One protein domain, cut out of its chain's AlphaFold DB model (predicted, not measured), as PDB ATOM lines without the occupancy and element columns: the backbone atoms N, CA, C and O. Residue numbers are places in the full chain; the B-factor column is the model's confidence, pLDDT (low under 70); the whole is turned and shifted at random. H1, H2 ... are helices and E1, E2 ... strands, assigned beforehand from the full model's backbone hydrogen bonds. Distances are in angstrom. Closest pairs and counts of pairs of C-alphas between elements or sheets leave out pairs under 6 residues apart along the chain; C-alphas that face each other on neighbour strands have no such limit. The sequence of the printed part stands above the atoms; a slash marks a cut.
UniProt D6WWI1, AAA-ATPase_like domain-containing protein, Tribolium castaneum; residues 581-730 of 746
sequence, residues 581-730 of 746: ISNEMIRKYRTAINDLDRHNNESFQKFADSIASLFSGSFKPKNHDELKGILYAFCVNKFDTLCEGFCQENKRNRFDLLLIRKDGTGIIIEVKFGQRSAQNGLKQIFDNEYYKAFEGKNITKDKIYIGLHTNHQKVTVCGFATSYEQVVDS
ATOM      1  N   ILE A 581     153.886 114.527 171.073       86.88
ATOM      2  CA  ILE A 581     153.115 113.577 171.886       86.88
ATOM      3  C   ILE A 581     152.976 112.247 171.141       86.88
ATOM      4  O   ILE A 581     152.493 112.182 170.004       86.88
ATOM      5  N   SER A 582     153.368 111.154 171.799       89.56
ATOM      6  CA  SER A 582     153.320 109.819 171.206       89.56
ATOM      7  C   SER A 582     151.911 109.214 171.240       89.56
ATOM      8  O   SER A 582     151.082 109.505 172.107       89.56
ATOM      9  N   ASN A 583     151.636 108.284 170.318       89.38
ATOM     10  CA  ASN A 583     150.390 107.507 170.351       89.38
ATOM     11  C   ASN A 583     150.248 106.686 171.647       89.38
ATOM     12  O   ASN A 583     149.133 106.353 172.036       89.38
ATOM     13  N   GLU A 584     151.356 106.314 172.293       90.62
ATOM     14  CA  GLU A 584     151.339 105.583 173.563       90.62
ATOM     15  C   GLU A 584     150.841 106.468 174.709       90.62
ATOM     16  O   GLU A 584     149.963 106.047 175.458       90.62
ATOM     17  N   MET A 585     151.320 107.712 174.800       89.62
ATOM     18  CA  MET A 585     150.864 108.678 175.808       89.62
ATOM     19  C   MET A 585     149.362 108.959 175.669       89.62
ATOM     20  O   MET A 585     148.619 108.895 176.647       89.62
ATOM     21  N   ILE A 586     148.883 109.151 174.433       88.75
ATOM     22  CA  ILE A 586     147.449 109.330 174.149       88.75
ATOM     23  C   ILE A 586     146.644 108.095 174.581       88.75
ATOM     24  O   ILE A 586     145.562 108.230 175.152       88.75
ATOM     25  N   ARG A 587     147.153 106.877 174.337       88.50
ATOM     26  CA  ARG A 587     146.495 105.639 174.790       88.50
ATOM     27  C   ARG A 587     146.440 105.541 176.313       88.50
ATOM     28  O   ARG A 587     145.394 105.154 176.828       88.50
ATOM     29  N   LYS A 588     147.515 105.905 177.021       89.50
ATOM     30  CA  LYS A 588     147.542 105.931 178.495       89.50
ATOM     31  C   LYS A 588     146.485 106.886 179.045       89.50
ATOM     32  O   LYS A 588     145.685 106.471 179.874       89.50
ATOM     33  N   TYR A 589     146.409 108.102 178.507       88.44
ATOM     34  CA  TYR A 589     145.382 109.085 178.870       88.44
ATOM     35  C   TYR A 589     143.953 108.574 178.629       88.44
ATOM     36  O   TYR A 589     143.112 108.608 179.524       88.44
ATOM     37  N   ARG A 590     143.687 108.010 177.443       86.56
ATOM     38  CA  ARG A 590     142.375 107.427 177.107       86.56
ATOM     39  C   ARG A 590     141.983 106.276 178.029       86.56
ATOM     40  O   ARG A 590     140.829 106.182 178.431       86.56
ATOM     41  N   THR A 591     142.938 105.403 178.337       88.12
ATOM     42  CA  THR A 591     142.723 104.261 179.235       88.12
ATOM     43  C   THR A 591     142.409 104.759 180.639       88.12
ATOM     44  O   THR A 591     141.416 104.344 181.217       88.12
ATOM     45  N   ALA A 592     143.156 105.748 181.133       88.31
ATOM     46  CA  ALA A 592     142.902 106.319 182.447       88.31
ATOM     47  C   ALA A 592     141.501 106.948 182.565       88.31
ATOM     48  O   ALA A 592     140.855 106.764 183.587       88.31
ATOM     49  N   ILE A 593     140.985 107.609 181.517       85.75
ATOM     50  CA  ILE A 593     139.593 108.109 181.491       85.75
ATOM     51  C   ILE A 593     138.565 106.972 181.566       85.75
ATOM     52  O   ILE A 593     137.561 107.083 182.272       85.75
ATOM     53  N   ASN A 594     138.792 105.881 180.829       85.06
ATOM     54  CA  ASN A 594     137.921 104.702 180.864       85.06
ATOM     55  C   ASN A 594     137.976 103.951 182.194       85.06
ATOM     56  O   ASN A 594     137.016 103.270 182.548       85.06
ATOM     57  N   ASP A 595     139.084 104.065 182.912       87.19
ATOM     58  CA  ASP A 595     139.289 103.380 184.182       87.19
ATOM     59  C   ASP A 595     138.881 104.250 185.378       87.19
ATOM     60  O   ASP A 595     138.859 103.748 186.499       87.19
ATOM     61  N   LEU A 596     138.531 105.530 185.157       85.06
ATOM     62  CA  LEU A 596     138.026 106.420 186.206       85.06
ATOM     63  C   LEU A 596     136.834 105.769 186.912       85.06
ATOM     64  O   LEU A 596     135.805 105.483 186.298       85.06
ATOM     65  N   ASP A 597     136.984 105.562 188.211       82.06
ATOM     66  CA  ASP A 597     135.992 104.937 189.070       82.06
ATOM     67  C   ASP A 597     135.922 105.729 190.372       82.06
ATOM     68  O   ASP A 597     136.913 105.886 191.086       82.06
ATOM     69  N   ARG A 598     134.718 106.210 190.692       77.50
ATOM     70  CA  ARG A 598     134.432 107.018 191.880       77.50
ATOM     71  C   ARG A 598     134.799 106.335 193.202       77.50
ATOM     72  O   ARG A 598     134.920 107.019 194.214       77.50
ATOM     73  N   HIS A 599     134.911 105.008 193.211       78.44
ATOM     74  CA  HIS A 599     135.243 104.217 194.393       78.44
ATOM     75  C   HIS A 599     136.733 103.862 194.472       78.44
ATOM     76  O   HIS A 599     137.164 103.269 195.459       78.44
ATOM     77  N   ASN A 600     137.531 104.238 193.467       81.31
ATOM     78  CA  ASN A 600     138.938 103.876 193.368       81.31
ATOM     79  C   ASN A 600     139.839 105.111 193.215       81.31
ATOM     80  O   ASN A 600     140.060 105.604 192.107       81.31
ATOM     81  N   ASN A 601     140.444 105.559 194.320       75.25
ATOM     82  CA  ASN A 601     141.390 106.685 194.328       75.25
ATOM     83  C   ASN A 601     142.604 106.470 193.402       75.25
ATOM     84  O   ASN A 601     143.124 107.433 192.839       75.25
ATOM     85  N   GLU A 602     143.040 105.222 193.194       81.06
ATOM     86  CA  GLU A 602     144.154 104.898 192.295       81.06
ATOM     87  C   GLU A 602     143.811 105.223 190.832       81.06
ATOM     88  O   GLU A 602     144.689 105.618 190.065       81.06
ATOM     89  N   SER A 603     142.534 105.122 190.440       85.38
ATOM     90  CA  SER A 603     142.091 105.477 189.085       85.38
ATOM     91  C   SER A 603     142.288 106.969 188.788       85.38
ATOM     92  O   SER A 603     142.767 107.340 187.715       85.38
ATOM     93  N   PHE A 604     142.024 107.831 189.774       79.31
ATOM     94  CA  PHE A 604     142.250 109.273 189.678       79.31
ATOM     95  C   PHE A 604     143.740 109.626 189.670       79.31
ATOM     96  O   PHE A 604     144.144 110.546 188.958       79.31
ATOM     97  N   GLN A 605     144.569 108.879 190.411       77.56
ATOM     98  CA  GLN A 605     146.026 109.027 190.363       77.56
ATOM     99  C   GLN A 605     146.565 108.662 188.974       77.56
ATOM    100  O   GLN A 605     147.264 109.466 188.364       77.56
ATOM    101  N   LYS A 606     146.141 107.521 188.412       85.19
ATOM    102  CA  LYS A 606     146.478 107.115 187.034       85.19
ATOM    103  C   LYS A 606     146.044 108.158 186.008       85.19
ATOM    104  O   LYS A 606     146.786 108.439 185.071       85.19
ATOM    105  N   PHE A 607     144.870 108.760 186.191       85.75
ATOM    106  CA  PHE A 607     144.403 109.860 185.350       85.75
ATOM    107  C   PHE A 607     145.318 111.087 185.446       85.75
ATOM    108  O   PHE A 607     145.792 111.568 184.415       85.75
ATOM    109  N   ALA A 608     145.651 111.536 186.659       79.81
ATOM    110  CA  ALA A 608     146.567 112.654 186.877       79.81
ATOM    111  C   ALA A 608     147.961 112.401 186.274       79.81
ATOM    112  O   ALA A 608     148.506 113.268 185.587       79.81
ATOM    113  N   ASP A 609     148.510 111.204 186.481       82.00
ATOM    114  CA  ASP A 609     149.819 110.796 185.961       82.00
ATOM    115  C   ASP A 609     149.804 110.689 184.434       82.00
ATOM    116  O   ASP A 609     150.757 111.092 183.767       82.00
ATOM    117  N   SER A 610     148.698 110.217 183.852       87.62
ATOM    118  CA  SER A 610     148.547 110.154 182.399       87.62
ATOM    119  C   SER A 610     148.563 111.548 181.766       87.62
ATOM    120  O   SER A 610     149.234 111.734 180.752       87.62
ATOM    121  N   ILE A 611     147.921 112.544 182.391       84.50
ATOM    122  CA  ILE A 611     147.968 113.940 181.937       84.50
ATOM    123  C   ILE A 611     149.375 114.507 182.103       84.50
ATOM    124  O   ILE A 611     149.884 115.129 181.176       84.50
ATOM    125  N   ALA A 612     150.035 114.267 183.241       80.94
ATOM    126  CA  ALA A 612     151.421 114.689 183.440       80.94
ATOM    127  C   ALA A 612     152.347 114.107 182.355       80.94
ATOM    128  O   ALA A 612     153.159 114.831 181.783       80.94
ATOM    129  N   SER A 613     152.149 112.839 181.981       83.94
ATOM    130  CA  SER A 613     152.926 112.182 180.923       83.94
ATOM    131  C   SER A 613     152.716 112.778 179.526       83.94
ATOM    132  O   SER A 613     153.615 112.687 178.695       83.94
ATOM    133  N   LEU A 614     151.570 113.424 179.255       84.00
ATOM    134  CA  LEU A 614     151.359 114.154 177.994       84.00
ATOM    135  C   LEU A 614     152.270 115.386 177.882       84.00
ATOM    136  O   LEU A 614     152.506 115.862 176.776       84.00
ATOM    137  N   PHE A 615     152.777 115.895 179.010       76.88
ATOM    138  CA  PHE A 615     153.535 117.146 179.104       76.88
ATOM    139  C   PHE A 615     154.925 116.977 179.732       76.88
ATOM    140  O   PHE A 615     155.548 117.971 180.102       76.88
ATOM    141  N   SER A 616     155.428 115.744 179.844       72.19
ATOM    142  CA  SER A 616     156.759 115.442 180.400       72.19
ATOM    143  C   SER A 616     157.917 115.808 179.453       72.19
ATOM    144  O   SER A 616     159.084 115.630 179.790       72.19
ATOM    145  N   GLY A 617     157.609 116.272 178.236       67.06
ATOM    146  CA  GLY A 617     158.581 116.806 177.281       67.06
ATOM    147  C   GLY A 617     158.972 118.265 177.559       67.06
ATOM    148  O   GLY A 617     158.561 118.877 178.543       67.06
ATOM    149  N   SER A 618     159.758 118.859 176.658       59.00
ATOM    150  CA  SER A 618     160.238 120.247 176.773       59.00
ATOM    151  C   SER A 618     159.152 121.316 176.581       59.00
ATOM    152  O   SER A 618     159.336 122.452 177.014       59.00
ATOM    153  N   PHE A 619     158.017 120.974 175.963       67.38
ATOM    154  CA  PHE A 619     156.952 121.920 175.627       67.38
ATOM    155  C   PHE A 619     155.693 121.701 176.472       67.38
ATOM    156  O   PHE A 619     155.235 120.575 176.652       67.38
ATOM    157  N   LYS A 620     155.113 122.802 176.970       74.31
ATOM    158  CA  LYS A 620     153.933 122.826 177.853       74.31
ATOM    159  C   LYS A 620     152.830 123.707 177.252       74.31
ATOM    160  O   LYS A 620     153.160 124.634 176.509       74.31
ATOM    161  N   PRO A 621     151.542 123.454 177.557       77.62
ATOM    162  CA  PRO A 621     150.453 124.329 177.127       77.62
ATOM    163  C   PRO A 621     150.680 125.747 177.658       77.62
ATOM    164  O   PRO A 621     151.106 125.928 178.802       77.62
ATOM    165  N   LYS A 622     150.424 126.754 176.819       76.81
ATOM    166  CA  LYS A 622     150.662 128.167 177.139       76.81
ATOM    167  C   LYS A 622     149.600 128.730 178.077       76.81
ATOM    168  O   LYS A 622     149.897 129.602 178.888       76.81
ATOM    169  N   ASN A 623     148.365 128.256 177.946       76.88
ATOM    170  CA  ASN A 623     147.217 128.768 178.678       76.88
ATOM    171  C   ASN A 623     146.147 127.681 178.891       76.88
ATOM    172  O   ASN A 623     146.297 126.520 178.497       76.88
ATOM    173  N   HIS A 624     145.062 128.088 179.549       77.31
ATOM    174  CA  HIS A 624     143.899 127.252 179.842       77.31
ATOM    175  C   HIS A 624     143.212 126.715 178.571       77.31
ATOM    176  O   HIS A 624     142.928 125.518 178.505       77.31
ATOM    177  N   ASP A 625     143.038 127.552 177.544       75.06
ATOM    178  CA  ASP A 625     142.352 127.191 176.296       75.06
ATOM    179  C   ASP A 625     143.122 126.172 175.443       75.06
ATOM    180  O   ASP A 625     142.541 125.333 174.749       75.06
ATOM    181  N   GLU A 626     144.446 126.220 175.505       78.44
ATOM    182  CA  GLU A 626     145.301 125.272 174.810       78.44
ATOM    183  C   GLU A 626     145.311 123.917 175.523       78.44
ATOM    184  O   GLU A 626     145.179 122.883 174.868       78.44
ATOM    185  N   LEU A 627     145.367 123.904 176.864       81.56
ATOM    186  CA  LEU A 627     145.257 122.661 177.630       81.56
ATOM    187  C   LEU A 627     143.906 121.975 177.390       81.56
ATOM    188  O   LEU A 627     143.888 120.786 177.070       81.56
ATOM    189  N   LYS A 628     142.781 122.699 177.508       80.69
ATOM    190  CA  LYS A 628     141.453 122.102 177.268       80.69
ATOM    191  C   LYS A 628     141.359 121.528 175.850       80.69
ATOM    192  O   LYS A 628     140.852 120.425 175.676       80.69
ATOM    193  N   GLY A 629     141.929 122.222 174.859       80.12
ATOM    194  CA  GLY A 629     141.947 121.785 173.466       80.12
ATOM    195  C   GLY A 629     142.715 120.485 173.244       80.12
ATOM    196  O   GLY A 629     142.237 119.610 172.528       80.12
ATOM    197  N   ILE A 630     143.868 120.322 173.902       83.31
ATOM    198  CA  ILE A 630     144.669 119.087 173.857       83.31
ATOM    199  C   ILE A 630     143.898 117.920 174.482       83.31
ATOM    200  O   ILE A 630     143.786 116.847 173.884       83.31
ATOM    201  N   LEU A 631     143.338 118.132 175.679       83.19
ATOM    202  CA  LEU A 631     142.563 117.110 176.387       83.19
ATOM    203  C   LEU A 631     141.335 116.686 175.576       83.19
ATOM    204  O   LEU A 631     141.055 115.489 175.475       83.19
ATOM    205  N   TYR A 632     140.653 117.649 174.951       80.38
ATOM    206  CA  TYR A 632     139.528 117.414 174.053       80.38
ATOM    207  C   TYR A 632     139.964 116.623 172.812       80.38
ATOM    208  O   TYR A 632     139.442 115.533 172.579       80.38
ATOM    209  N   ALA A 633     140.981 117.087 172.078       81.81
ATOM    210  CA  ALA A 633     141.499 116.445 170.863       81.81
ATOM    211  C   ALA A 633     141.888 114.977 171.069       81.81
ATOM    212  O   ALA A 633     141.741 114.140 170.177       81.81
ATOM    213  N   PHE A 634     142.421 114.652 172.247       83.75
ATOM    214  CA  PHE A 634     142.833 113.295 172.574       83.75
ATOM    215  C   PHE A 634     141.694 112.428 173.092       83.75
ATOM    216  O   PHE A 634     141.850 111.210 173.085       83.75
ATOM    217  N   CYS A 635     140.542 112.986 173.448       76.12
ATOM    218  CA  CYS A 635     139.335 112.205 173.730       76.12
ATOM    219  C   CYS A 635     138.477 112.004 172.477       76.12
ATOM    220  O   CYS A 635     137.912 110.933 172.267       76.12
ATOM    221  N   VAL A 636     138.400 113.023 171.630       64.44
ATOM    222  CA  VAL A 636     137.482 113.079 170.494       64.44
ATOM    223  C   VAL A 636     137.910 112.074 169.416       64.44
ATOM    224  O   VAL A 636     139.096 111.799 169.218       64.44
ATOM    225  N   ASN A 637     136.924 111.453 168.761       53.28
ATOM    226  CA  ASN A 637     137.060 110.502 167.645       53.28
ATOM    227  C   ASN A 637     137.439 109.029 167.936       53.28
ATOM    228  O   ASN A 637     137.647 108.295 166.971       53.28
ATOM    229  N   LYS A 638     137.494 108.528 169.187       50.03
ATOM    230  CA  LYS A 638     137.642 107.062 169.458       50.03
ATOM    231  C   LYS A 638     136.854 106.496 170.645       50.03
ATOM    232  O   LYS A 638     137.127 105.381 171.091       50.03
ATOM    233  N   PHE A 639     135.853 107.218 171.119       41.28
ATOM    234  CA  PHE A 639     134.900 106.694 172.086       41.28
ATOM    235  C   PHE A 639     133.475 106.777 171.527       41.28
ATOM    236  O   PHE A 639     133.187 107.695 170.767       41.28
ATOM    237  N   ASP A 640     132.558 105.920 171.991       38.38
ATOM    238  CA  ASP A 640     131.103 106.156 171.831       38.38
ATOM    239  C   ASP A 640     130.610 107.215 172.851       38.38
ATOM    240  O   ASP A 640     129.467 107.198 173.299       38.38
ATOM    241  N   THR A 641     131.514 108.096 173.277       41.31
ATOM    242  CA  THR A 641     131.391 109.004 174.410       41.31
ATOM    243  C   THR A 641     131.319 110.413 173.845       41.31
ATOM    244  O   THR A 641     132.350 111.058 173.665       41.31
ATOM    245  N   LEU A 642     130.127 110.866 173.460       43.69
ATOM    246  CA  LEU A 642     129.971 112.206 172.897       43.69
ATOM    247  C   LEU A 642     130.293 113.269 173.962       43.69
ATOM    248  O   LEU A 642     129.853 113.175 175.111       43.69
ATOM    249  N   CYS A 643     131.065 114.269 173.540       39.00
ATOM    250  CA  CYS A 643     131.392 115.493 174.254       39.00
ATOM    251  C   CYS A 643     130.529 116.595 173.626       39.00
ATOM    252  O   CYS A 643     130.769 116.963 172.483       39.00
ATOM    253  N   GLU A 644     129.506 117.084 174.326       38.53
ATOM    254  CA  GLU A 644     128.801 118.305 173.915       38.53
ATOM    255  C   GLU A 644     129.271 119.430 174.827       38.53
ATOM    256  O   GLU A 644     128.844 119.530 175.980       38.53
ATOM    257  N   GLY A 645     130.146 120.281 174.310       34.91
ATOM    258  CA  GLY A 645     130.258 121.641 174.808       34.91
ATOM    259  C   GLY A 645     129.222 122.492 174.088       34.91
ATOM    260  O   GLY A 645     129.576 123.164 173.126       34.91
ATOM    261  N   PHE A 646     127.955 122.462 174.520       36.22
ATOM    262  CA  PHE A 646     126.984 123.455 174.063       36.22
ATOM    263  C   PHE A 646     126.824 124.597 175.050       36.22
ATOM    264  O   PHE A 646     126.422 124.433 176.199       36.22
ATOM    265  N   CYS A 647     127.131 125.776 174.516       37.09
ATOM    266  CA  CYS A 647     126.702 127.074 174.983       37.09
ATOM    267  C   CYS A 647     125.181 127.164 174.780       37.09
ATOM    268  O   CYS A 647     124.720 127.288 173.647       37.09
ATOM    269  N   GLN A 648     124.395 127.080 175.854       32.22
ATOM    270  CA  GLN A 648     123.043 127.637 175.835       32.22
ATOM    271  C   GLN A 648     123.093 129.090 176.300       32.22
ATOM    272  O   GLN A 648     123.944 129.466 177.105       32.22
ATOM    273  N   GLU A 649     122.185 129.893 175.745       33.75
ATOM    274  CA  GLU A 649     122.010 131.330 175.948       33.75
ATOM    275  C   GLU A 649     122.052 131.732 177.426       33.75
ATOM    276  O   GLU A 649     121.031 131.795 178.094       33.75
ATOM    277  N   ASN A 650     123.244 131.996 177.953       33.22
ATOM    278  CA  ASN A 650     123.527 133.014 178.953       33.22
ATOM    279  C   ASN A 650     125.038 133.046 179.172       33.22
ATOM    280  O   ASN A 650     125.663 132.029 179.463       33.22
ATOM    281  N   LYS A 651     125.626 134.239 179.066       40.84
ATOM    282  CA  LYS A 651     127.067 134.548 179.152       40.84
ATOM    283  C   LYS A 651     127.773 134.124 180.467       40.84
ATOM    284  O   LYS A 651     128.848 134.638 180.754       40.84
ATOM    285  N   ARG A 652     127.196 133.244 181.299       37.16
ATOM    286  CA  ARG A 652     127.666 132.950 182.663       37.16
ATOM    287  C   ARG A 652     128.158 131.522 182.931       37.16
ATOM    288  O   ARG A 652     129.018 131.401 183.793       37.16
ATOM    289  N   ASN A 653     127.750 130.481 182.192       44.97
ATOM    290  CA  ASN A 653     128.037 129.092 182.603       44.97
ATOM    291  C   ASN A 653     128.655 128.226 181.477       44.97
ATOM    292  O   ASN A 653     127.931 127.606 180.706       44.97
ATOM    293  N   ARG A 654     129.997 128.167 181.390       58.81
ATOM    294  CA  ARG A 654     130.762 127.331 180.431       58.81
ATOM    295  C   ARG A 654     131.657 126.323 181.163       58.81
ATOM    296  O   ARG A 654     132.532 126.760 181.908       58.81
ATOM    297  N   PHE A 655     131.451 125.020 180.963       60.22
ATOM    298  CA  PHE A 655     132.328 123.958 181.484       60.22
ATOM    299  C   PHE A 655     133.405 123.565 180.464       60.22
ATOM    300  O   PHE A 655     133.168 123.657 179.259       60.22
ATOM    301  N   ASP A 656     134.570 123.114 180.938       70.56
ATOM    302  CA  ASP A 656     135.715 122.836 180.058       70.56
ATOM    303  C   ASP A 656     135.615 121.507 179.294       70.56
ATOM    304  O   ASP A 656     135.795 121.499 178.077       70.56
ATOM    305  N   LEU A 657     135.323 120.386 179.969       76.25
ATOM    306  CA  LEU A 657     135.040 119.098 179.317       76.25
ATOM    307  C   LEU A 657     133.863 118.365 179.979       76.25
ATOM    308  O   LEU A 657     133.774 118.284 181.203       76.25
ATOM    309  N   LEU A 658     133.014 117.751 179.151       77.75
ATOM    310  CA  LEU A 658     131.930 116.849 179.550       77.75
ATOM    311  C   LEU A 658     132.053 115.540 178.764       77.75
ATOM    312  O   LEU A 658     131.986 115.550 177.541       77.75
ATOM    313  N   LEU A 659     132.193 114.410 179.449       77.88
ATOM    314  CA  LEU A 659     132.369 113.089 178.845       77.88
ATOM    315  C   LEU A 659     131.277 112.137 179.348       77.88
ATOM    316  O   LEU A 659     130.986 112.100 180.540       77.88
ATOM    317  N   ILE A 660     130.693 111.334 178.460       75.81
ATOM    318  CA  ILE A 660     129.707 110.294 178.804       75.81
ATOM    319  C   ILE A 660     130.165 108.940 178.295       75.81
ATOM    320  O   ILE A 660     130.076 108.665 177.109       75.81
ATOM    321  N   ARG A 661     130.665 108.075 179.169       78.12
ATOM    322  CA  ARG A 661     131.195 106.764 178.777       78.12
ATOM    323  C   ARG A 661     130.099 105.814 178.288       78.12
ATOM    324  O   ARG A 661     128.954 105.903 178.722       78.12
ATOM    325  N   LYS A 662     130.488 104.818 177.475       70.88
ATOM    326  CA  LYS A 662     129.627 103.696 177.027       70.88
ATOM    327  C   LYS A 662     128.874 103.001 178.160       70.88
ATOM    328  O   LYS A 662     127.757 102.543 177.961       70.88
ATOM    329  N   ASP A 663     129.500 102.899 179.331       77.31
ATOM    330  CA  ASP A 663     128.912 102.266 180.514       77.31
ATOM    331  C   ASP A 663     127.924 103.175 181.269       77.31
ATOM    332  O   ASP A 663     127.422 102.795 182.323       77.31
ATOM    333  N   GLY A 664     127.641 104.368 180.734       75.06
ATOM    334  CA  GLY A 664     126.701 105.334 181.289       75.06
ATOM    335  C   GLY A 664     127.270 106.201 182.410       75.06
ATOM    336  O   GLY A 664     126.495 106.820 183.136       75.06
ATOM    337  N   THR A 665     128.594 106.249 182.576       82.88
ATOM    338  CA  THR A 665     129.270 107.154 183.523       82.88
ATOM    339  C   THR A 665     129.418 108.550 182.915       82.88
ATOM    340  O   THR A 665     129.992 108.696 181.835       82.88
ATOM    341  N   GLY A 666     128.940 109.581 183.607       81.19
ATOM    342  CA  GLY A 666     129.132 110.985 183.254       81.19
ATOM    343  C   GLY A 666     130.322 111.592 183.991       81.19
ATOM    344  O   GLY A 666     130.448 111.430 185.201       81.19
ATOM    345  N   ILE A 667     131.181 112.320 183.283       83.50
ATOM    346  CA  ILE A 667     132.375 112.970 183.826       83.50
ATOM    347  C   ILE A 667     132.374 114.440 183.399       83.50
ATOM    348  O   ILE A 667     132.283 114.728 182.210       83.50
ATOM    349  N   ILE A 668     132.506 115.366 184.344       82.00
ATOM    350  CA  ILE A 668     132.773 116.784 184.068       82.00
ATOM    351  C   ILE A 668     134.163 117.113 184.589       82.00
ATOM    352  O   ILE A 668     134.490 116.786 185.729       82.00
ATOM    353  N   ILE A 669     134.971 117.767 183.762       83.44
ATOM    354  CA  ILE A 669     136.316 118.213 184.116       83.44
ATOM    355  C   ILE A 669     136.365 119.720 183.927       83.44
ATOM    356  O   ILE A 669     136.082 120.217 182.840       83.44
ATOM    357  N   GLU A 670     136.762 120.423 184.979       83.56
ATOM    358  CA  GLU A 670     137.015 121.856 184.947       83.56
ATOM    359  C   GLU A 670     138.506 122.109 185.153       83.56
ATOM    360  O   GLU A 670     139.099 121.731 186.167       83.56
ATOM    361  N   VAL A 671     139.117 122.757 184.172       81.88
ATOM    362  CA  VAL A 671     140.545 123.015 184.077       81.88
ATOM    363  C   VAL A 671     140.867 124.399 184.644       81.88
ATOM    364  O   VAL A 671     140.143 125.386 184.484       81.88
ATOM    365  N   LYS A 672     142.003 124.501 185.330       82.88
ATOM    366  CA  LYS A 672     142.581 125.744 185.838       82.88
ATOM    367  C   LYS A 672     144.052 125.813 185.456       82.88
ATOM    368  O   LYS A 672     144.777 124.828 185.543       82.88
ATOM    369  N   PHE A 673     144.489 126.993 185.029       78.75
ATOM    370  CA  PHE A 673     145.868 127.250 184.624       78.75
ATOM    371  C   PHE A 673     146.468 128.375 185.475       78.75
ATOM    372  O   PHE A 673     145.781 129.353 185.785       78.75
ATOM    373  N   GLY A 674     147.742 128.262 185.853       78.75
ATOM    374  CA  GLY A 674     148.469 129.325 186.557       78.75
ATOM    375  C   GLY A 674     148.205 129.354 188.067       78.75
ATOM    376  O   GLY A 674     148.433 128.351 188.740       78.75
ATOM    377  N   GLN A 675     147.780 130.506 188.607       70.62
ATOM    378  CA  GLN A 675     147.639 130.733 190.061       70.62
ATOM    379  C   GLN A 675     146.371 130.133 190.692       70.62
ATOM    380  O   GLN A 675     146.278 130.040 191.912       70.62
ATOM    381  N   ARG A 676     145.372 129.750 189.890       73.06
ATOM    382  CA  ARG A 676     144.136 129.126 190.394       73.06
ATOM    383  C   ARG A 676     144.406 127.670 190.753       73.06
ATOM    384  O   ARG A 676     145.113 127.015 190.009       73.06
ATOM    385  N   SER A 677     143.815 127.143 191.822       76.00
ATOM    386  CA  SER A 677     143.971 125.732 192.200       76.00
ATOM    387  C   SER A 677     142.941 124.839 191.504       76.00
ATOM    388  O   SER A 677     141.932 125.309 190.976       76.00
ATOM    389  N   ALA A 678     143.139 123.525 191.560       73.62
ATOM    390  CA  ALA A 678     142.128 122.590 191.076       73.62
ATOM    391  C   ALA A 678     140.868 122.568 191.971       73.62
ATOM    392  O   ALA A 678     139.780 122.318 191.457       73.62
ATOM    393  N   GLN A 679     140.968 122.954 193.255       73.19
ATOM    394  CA  GLN A 679     139.794 123.172 194.119       73.19
ATOM    395  C   GLN A 679     138.893 124.267 193.552       73.19
ATOM    396  O   GLN A 679     137.673 124.131 193.561       73.19
ATOM    397  N   ASN A 680     139.485 125.341 193.011       78.06
ATOM    398  CA  ASN A 680     138.717 126.401 192.364       78.06
ATOM    399  C   ASN A 680     137.947 125.870 191.147       78.06
ATOM    400  O   ASN A 680     136.827 126.312 190.913       78.06
ATOM    401  N   GLY A 681     138.524 124.930 190.390       79.00
ATOM    402  CA  GLY A 681     137.834 124.265 189.281       79.00
ATOM    403  C   GLY A 681     136.678 123.396 189.751       79.00
ATOM    404  O   GLY A 681     135.560 123.568 189.277       79.00
ATOM    405  N   LEU A 682     136.911 122.541 190.748       79.00
ATOM    406  CA  LEU A 682     135.853 121.704 191.308       79.00
ATOM    407  C   LEU A 682     134.710 122.546 191.892       79.00
ATOM    408  O   LEU A 682     133.549 122.249 191.640       79.00
ATOM    409  N   LYS A 683     135.021 123.631 192.609       77.19
ATOM    410  CA  LYS A 683     134.020 124.560 193.146       77.19
ATOM    411  C   LYS A 683     133.183 125.200 192.036       77.19
ATOM    412  O   LYS A 683     131.960 125.226 192.129       77.19
ATOM    413  N   GLN A 684     133.831 125.651 190.960       80.56
ATOM    414  CA  GLN A 684     133.155 126.292 189.830       80.56
ATOM    415  C   GLN A 684     132.111 125.378 189.170       80.56
ATOM    416  O   GLN A 684     131.065 125.871 188.755       80.56
ATOM    417  N   ILE A 685     132.349 124.060 189.117       77.94
ATOM    418  CA  ILE A 685     131.370 123.084 188.602       77.94
ATOM    419  C   ILE A 685     130.036 123.184 189.351       77.94
ATOM    420  O   ILE A 685     128.975 123.089 188.734       77.94
ATOM    421  N   PHE A 686     130.071 123.366 190.670       78.12
ATOM    422  CA  PHE A 686     128.865 123.417 191.494       78.12
ATOM    423  C   PHE A 686     128.283 124.824 191.591       78.12
ATOM    424  O   PHE A 686     127.071 124.962 191.442       78.12
ATOM    425  N   ASP A 687     129.127 125.849 191.756       77.69
ATOM    426  CA  ASP A 687     128.706 127.258 191.808       77.69
ATOM    427  C   ASP A 687     127.944 127.664 190.537       77.69
ATOM    428  O   ASP A 687     126.935 128.362 190.606       77.69
ATOM    429  N   ASN A 688     128.399 127.182 189.376       75.56
ATOM    430  CA  ASN A 688     127.779 127.468 188.082       75.56
ATOM    431  C   ASN A 688     126.815 126.362 187.612       75.56
ATOM    432  O   ASN A 688     126.398 126.352 186.453       75.56
ATOM    433  N   GLU A 689     126.473 125.415 188.486       77.44
ATOM    434  CA  GLU A 689     125.512 124.339 188.222       77.44
ATOM    435  C   GLU A 689     125.819 123.470 186.985       77.44
ATOM    436  O   GLU A 689     124.915 122.929 186.347       77.44
ATOM    437  N   TYR A 690     127.094 123.274 186.641       76.94
ATOM    438  CA  TYR A 690     127.503 122.492 185.464       76.94
ATOM    439  C   TYR A 690     127.042 121.039 185.524       76.94
ATOM    440  O   TYR A 690     126.852 120.407 184.491       76.94
ATOM    441  N   TYR A 691     126.793 120.505 186.718       74.44
ATOM    442  CA  TYR A 691     126.215 119.174 186.892       74.44
ATOM    443  C   TYR A 691     124.840 119.003 186.223       74.44
ATOM    444  O   TYR A 691     124.473 117.868 185.905       74.44
ATOM    445  N   LYS A 692     124.107 120.099 185.969       73.75
ATOM    446  CA  LYS A 692     122.861 120.088 185.189       73.75
ATOM    447  C   LYS A 692     123.094 119.737 183.723       73.75
ATOM    448  O   LYS A 692     122.174 119.284 183.062       73.75
ATOM    449  N   ALA A 693     124.327 119.823 183.217       70.19
ATOM    450  CA  ALA A 693     124.663 119.363 181.869       70.19
ATOM    451  C   ALA A 693     124.449 117.848 181.674       70.19
ATOM    452  O   ALA A 693     124.443 117.368 180.544       70.19
ATOM    453  N   PHE A 694     124.265 117.079 182.752       71.56
ATOM    454  CA  PHE A 694     123.827 115.685 182.670       71.56
ATOM    455  C   PHE A 694     122.305 115.520 182.517       71.56
ATOM    456  O   PHE A 694     121.853 114.416 182.210       71.56
ATOM    457  N   GLU A 695     121.503 116.561 182.745       67.56
ATOM    458  CA  GLU A 695     120.048 116.513 182.580       67.56
ATOM    459  C   GLU A 695     119.694 116.259 181.109       67.56
ATOM    460  O   GLU A 695     120.281 116.830 180.196       67.56
ATOM    461  N   GLY A 696     118.770 115.328 180.867       57.75
ATOM    462  CA  GLY A 696     118.436 114.876 179.512       57.75
ATOM    463  C   GLY A 696     119.456 113.917 178.879       57.75
ATOM    464  O   GLY A 696     119.155 113.333 177.839       57.75
ATOM    465  N   LYS A 697     120.615 113.675 179.509       65.50
ATOM    466  CA  LYS A 697     121.645 112.745 179.014       65.50
ATOM    467  C   LYS A 697     121.559 111.372 179.689       65.50
ATOM    468  O   LYS A 697     121.087 111.237 180.816       65.50
ATOM    469  N   ASN A 698     122.017 110.322 179.000       61.53
ATOM    470  CA  ASN A 698     121.912 108.933 179.467       61.53
ATOM    471  C   ASN A 698     123.000 108.546 180.482       61.53
ATOM    472  O   ASN A 698     123.808 107.653 180.229       61.53
ATOM    473  N   ILE A 699     123.024 109.222 181.626       73.12
ATOM    474  CA  ILE A 699     123.915 108.853 182.725       73.12
ATOM    475  C   ILE A 699     123.229 107.763 183.553       73.12
ATOM    476  O   ILE A 699     122.351 108.057 184.361       73.12
ATOM    477  N   THR A 700     123.580 106.501 183.307       72.19
ATOM    478  CA  THR A 700     122.953 105.327 183.948       72.19
ATOM    479  C   THR A 700     123.776 104.725 185.079       72.19
ATOM    480  O   THR A 700     123.307 103.786 185.719       72.19
ATOM    481  N   LYS A 701     124.998 105.217 185.299       78.50
ATOM    482  CA  LYS A 701     125.923 104.685 186.301       78.50
ATOM    483  C   LYS A 701     126.354 105.777 187.279       78.50
ATOM    484  O   LYS A 701     125.585 106.127 188.168       78.50
ATOM    485  N   ASP A 702     127.543 106.345 187.097       81.19
ATOM    486  CA  ASP A 702     128.138 107.289 188.040       81.19
ATOM    487  C   ASP A 702     128.262 108.697 187.461       81.19
ATOM    488  O   ASP A 702     128.337 108.886 186.247       81.19
ATOM    489  N   LYS A 703     128.305 109.693 188.351       83.88
ATOM    490  CA  LYS A 703     128.635 111.086 188.037       83.88
ATOM    491  C   LYS A 703     129.949 111.439 188.725       83.88
ATOM    492  O   LYS A 703     130.056 111.318 189.945       83.88
ATOM    493  N   ILE A 704     130.935 111.857 187.941       84.25
ATOM    494  CA  ILE A 704     132.276 112.218 188.399       84.25
ATOM    495  C   ILE A 704     132.524 113.684 188.044       84.25
ATOM    496  O   ILE A 704     132.381 114.085 186.890       84.25
ATOM    497  N   TYR A 705     132.916 114.487 189.025       83.25
ATOM    498  CA  TYR A 705     133.275 115.894 188.832       83.25
ATOM    499  C   TYR A 705     134.742 116.073 189.192       83.25
ATOM    500  O   TYR A 705     135.122 115.671 190.285       83.25
ATOM    501  N   ILE A 706     135.561 116.643 188.308       84.00
ATOM    502  CA  ILE A 706     137.017 116.732 188.477       84.00
ATOM    503  C   ILE A 706     137.470 118.185 188.366       84.00
ATOM    504  O   ILE A 706     137.263 118.833 187.341       84.00
ATOM    505  N   GLY A 707     138.164 118.668 189.397       82.81
ATOM    506  CA  GLY A 707     138.996 119.861 189.302       82.81
ATOM    507  C   GLY A 707     140.396 119.499 188.807       82.81
ATOM    508  O   GLY A 707     141.135 118.772 189.474       82.81
ATOM    509  N   LEU A 708     140.796 120.012 187.645       81.88
ATOM    510  CA  LEU A 708     142.146 119.845 187.102       81.88
ATOM    511  C   LEU A 708     142.894 121.172 187.162       81.88
ATOM    512  O   LEU A 708     142.382 122.208 186.755       81.88
ATOM    513  N   HIS A 709     144.140 121.150 187.620       81.50
ATOM    514  CA  HIS A 709     145.022 122.306 187.623       81.50
ATOM    515  C   HIS A 709     146.336 121.955 186.958       81.50
ATOM    516  O   HIS A 709     146.884 120.871 187.137       81.50
ATOM    517  N   THR A 710     146.866 122.902 186.203       73.62
ATOM    518  CA  THR A 710     148.242 122.844 185.742       73.62
ATOM    519  C   THR A 710     148.893 124.213 185.865       73.62
ATOM    520  O   THR A 710     148.254 125.261 185.761       73.62
ATOM    521  N   ASN A 711     150.208 124.214 186.002       71.56
ATOM    522  CA  ASN A 711     151.041 125.371 185.715       71.56
ATOM    523  C   ASN A 711     152.246 124.928 184.867       71.56
ATOM    524  O   ASN A 711     152.355 123.764 184.481       71.56
ATOM    525  N   HIS A 712     153.173 125.842 184.580       68.25
ATOM    526  CA  HIS A 712     154.377 125.520 183.805       68.25
ATOM    527  C   HIS A 712     155.351 124.561 184.519       68.25
ATOM    528  O   HIS A 712     156.363 124.190 183.934       68.25
ATOM    529  N   GLN A 713     155.099 124.147 185.763       63.44
ATOM    530  CA  GLN A 713     156.004 123.318 186.570       63.44
ATOM    531  C   GLN A 713     155.389 121.977 186.987       63.44
ATOM    532  O   GLN A 713     156.120 121.002 187.138       63.44
ATOM    533  N   LYS A 714     154.067 121.902 187.152       65.94
ATOM    534  CA  LYS A 714     153.362 120.749 187.705       65.94
ATOM    535  C   LYS A 714     151.917 120.690 187.200       65.94
ATOM    536  O   LYS A 714     151.241 121.713 187.117       65.94
ATOM    537  N   VAL A 715     151.435 119.473 186.958       61.44
ATOM    538  CA  VAL A 715     150.002 119.160 186.860       61.44
ATOM    539  C   VAL A 715     149.530 118.694 188.237       61.44
ATOM    540  O   VAL A 715     150.178 117.862 188.862       61.44
ATOM    541  N   THR A 716     148.427 119.239 188.736       58.91
ATOM    542  CA  THR A 716     147.796 118.821 189.991       58.91
ATOM    543  C   THR A 716     146.306 118.611 189.749       58.91
ATOM    544  O   THR A 716     145.583 119.549 189.438       58.91
ATOM    545  N   VAL A 717     145.816 117.388 189.922       58.16
ATOM    546  CA  VAL A 717     144.372 117.123 190.002       58.16
ATOM    547  C   VAL A 717     143.963 117.302 191.461       58.16
ATOM    548  O   VAL A 717     144.522 116.634 192.322       58.16
ATOM    549  N   CYS A 718     143.022 118.195 191.764       55.47
ATOM    550  CA  CYS A 718     142.420 118.272 193.095       55.47
ATOM    551  C   CYS A 718     140.965 117.842 193.006       55.47
ATOM    552  O   CYS A 718     140.151 118.531 192.395       55.47
ATOM    553  N   GLY A 719     140.666 116.776 193.748       56.94
ATOM    554  CA  GLY A 719     139.328 116.469 194.217       56.94
ATOM    555  C   GLY A 719     138.424 115.908 193.131       56.94
ATOM    556  O   GLY A 719     138.292 116.453 192.035       56.94
ATOM    557  N   PHE A 720     137.767 114.811 193.478       57.47
ATOM    558  CA  PHE A 720     136.578 114.370 192.784       57.47
ATOM    559  C   PHE A 720     135.396 114.503 193.738       57.47
ATOM    560  O   PHE A 720     135.524 114.243 194.933       57.47
ATOM    561  N   ALA A 721     134.254 114.928 193.218       57.25
ATOM    562  CA  ALA A 721     132.990 114.876 193.940       57.25
ATOM    563  C   ALA A 721     132.056 113.904 193.220       57.25
ATOM    564  O   ALA A 721     132.182 113.695 192.010       57.25
ATOM    565  N   THR A 722     131.136 113.295 193.969       52.31
ATOM    566  CA  THR A 722     130.128 112.365 193.424       52.31
ATOM    567  C   THR A 722     128.698 112.756 193.797       52.31
ATOM    568  O   THR A 722     127.753 112.234 193.208       52.31
ATOM    569  N   SER A 723     128.528 113.708 194.724       52.69
ATOM    570  CA  SER A 723     127.257 114.377 195.019       52.69
ATOM    571  C   SER A 723     127.471 115.831 195.461       52.69
ATOM    572  O   SER A 723     128.584 116.209 195.828       52.69
ATOM    573  N   TYR A 724     126.412 116.647 195.415       46.03
ATOM    574  CA  TYR A 724     126.431 118.034 195.902       46.03
ATOM    575  C   TYR A 724     126.615 118.090 197.429       46.03
ATOM    576  O   TYR A 724     127.285 118.991 197.928       46.03
ATOM    577  N   GLU A 725     126.109 117.106 198.187       47.00
ATOM    578  CA  GLU A 725     126.278 117.091 199.649       47.00
ATOM    579  C   GLU A 725     127.748 116.909 200.067       47.00
ATOM    580  O   GLU A 725     128.201 117.534 201.021       47.00
ATOM    581  N   GLN A 726     128.541 116.143 199.303       50.06
ATOM    582  CA  GLN A 726     129.987 115.994 199.536       50.06
ATOM    583  C   GLN A 726     130.781 117.297 199.353       50.06
ATOM    584  O   GLN A 726     131.894 117.413 199.861       50.06
ATOM    585  N   VAL A 727     130.239 118.266 198.613       51.22
ATOM    586  CA  VAL A 727     130.886 119.538 198.255       51.22
ATOM    587  C   VAL A 727     130.677 120.553 199.381       51.22
ATOM    588  O   VAL A 727     131.627 121.189 199.827       51.22
ATOM    589  N   VAL A 728     129.456 120.664 199.910       43.91
ATOM    590  CA  VAL A 728     129.108 121.682 200.919       43.91
ATOM    591  C   VAL A 728     129.852 121.472 202.247       43.91
ATOM    592  O   VAL A 728     130.360 122.440 202.810       43.91
ATOM    593  N   ASP A 729     130.017 120.224 202.699       43.91
ATOM    594  CA  ASP A 729     130.697 119.916 203.971       43.91
ATOM    595  C   ASP A 729     132.235 119.986 203.893       43.91
ATOM    596  O   ASP A 729     132.922 120.091 204.914       43.91
ATOM    597  N   SER A 730     132.807 119.939 202.685       50.22
ATOM    598  CA  SER A 730     134.248 119.762 202.480       50.22
ATOM    599  C   SER A 730     134.992 121.066 202.150       50.22
ATOM    600  O   SER A 730     136.104 121.270 202.639       50.22
TER     601      SER A 730
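Overview. This is residues 581 to 730 of the 746 residues of the protein "AAA-ATPase_like domain-containing protein" of Tribolium castaneum (UniProt D6WWI1). A twisted sheet of four strands forms the core, with H2 and H3 over one face, H4 and the short H5 over the other, and H1 packed on H2 beyond the sheet. A long, winding stretch, residues 636 to 656, joins H3 to the edge strand E1, and H6 lies near the end of E4. The printed part has 150 residues with six named helices and four named strands, in the order H1 H2 H3 E1 E2 H4 H5 E3 E4 H6; the sheet runs E1 E2 E3 E4 and is mixed, and the class is mixed, helices and strands. The whole is compact, with a radius of gyration of the C-alphas of 14.5 A and a rounded outline of 40 by 33 by 32 A.

Along the chain. Find C-alpha 583 at (150.390, 107.507, 170.351); from there H1 runs through residues 583 to 595, 18.2 A from first to last C-alpha. H2 follows at residues 601 to 614, 20.5 A long, and H3 at residues 624 to 635, 16.9 A long. After the long link look for C-alpha 657 at (135.040, 119.098, 179.317), where E1, residues 657 to 660, begins. E2 takes residues 666 to 673 and is 23.4 A long. H4, residues 678 to 687, spans 14.2 A, and H5 is residues 690 to 694. E3, residues 703 to 710, is 23.0 A long, and E4, residues 715 to 721, 18.9 A. H6, residues 725 to 728, ends at C-alpha 728, (129.108, 121.682, 200.919).

Arrangement. Start at the sheet. E1 and E2 form an antiparallel hairpin, where you will find N 659 and O 667 2.8 A apart, within hydrogen-bond range. E2 and E3 are parallel, with N 672 and O 708 at 2.7 A. E3 and E4 are an antiparallel hairpin, with N 709 and O 716 at 2.8 A. E2, H4, H5 and E3 make a strand-helix-strand unit, two parallel neighbour strands with helices between, and its crossover is right-handed. H4 is on the sheet at a height of 6.9 A, over E2 and E3; look at the C-alphas of Leu 682 and Gly 707, 4.2 A apart, the closest of H4 and E3. H5 is on the same face, over E2; its closest C-alpha to E2 is Phe 694, 7.1 A from that of Gly 666. On the opposite face from H4, H2 has a height over the sheet of 9.5 A, and the C-alphas of Ala 612 and Val 715 are the closest of H2 and E4, at 5.8 A. H3 is on the sheet over E2, along the strands at 25 degrees to E2 on the local plane; the C-alphas of His 624 and Phe 673 are their closest, at 5.2 A. With H2 and H3 on one face and H4 on the other, there are three layers, helices on both faces of a sheet. H1 is not on the sheet; it forms a helical hairpin with H2, opposite ways at a shallow tilt of 21 degrees, and the C-alphas of Ala 592 and Phe 607 are the closest, at 4.8 A. With residues 586 to 590 alone, H1 touches H3, about perpendicular at 85 degrees, closest at the C-alphas of Ile 586 and Phe 634, 6.3 A. H6 is close to H4 but not clearly touching, with the C-alphas of Lys 683 and Val 727 the closest, at 7.8 A. In H1, H2 and H3 every O i to N i+4 pair is within hydrogen-bond range; in H4 it is 5 of 6, in H5 0 of 1 beside 2 of 2 O i to N i+3 pairs, and H6 is too short for an O i to N i+4 pair.

Size, cuts and confidence. The two C-alphas farthest apart are those of Ser 618 and Gly 696, 42.2 A. The printed part has no cut, and the link from H3 to E1, 21 residues, is long. The mean pLDDT of the printed part is 71.2; look for values under 70 at residues 617 to 619, 636 to 655, 695 to 698 and 712 to 730.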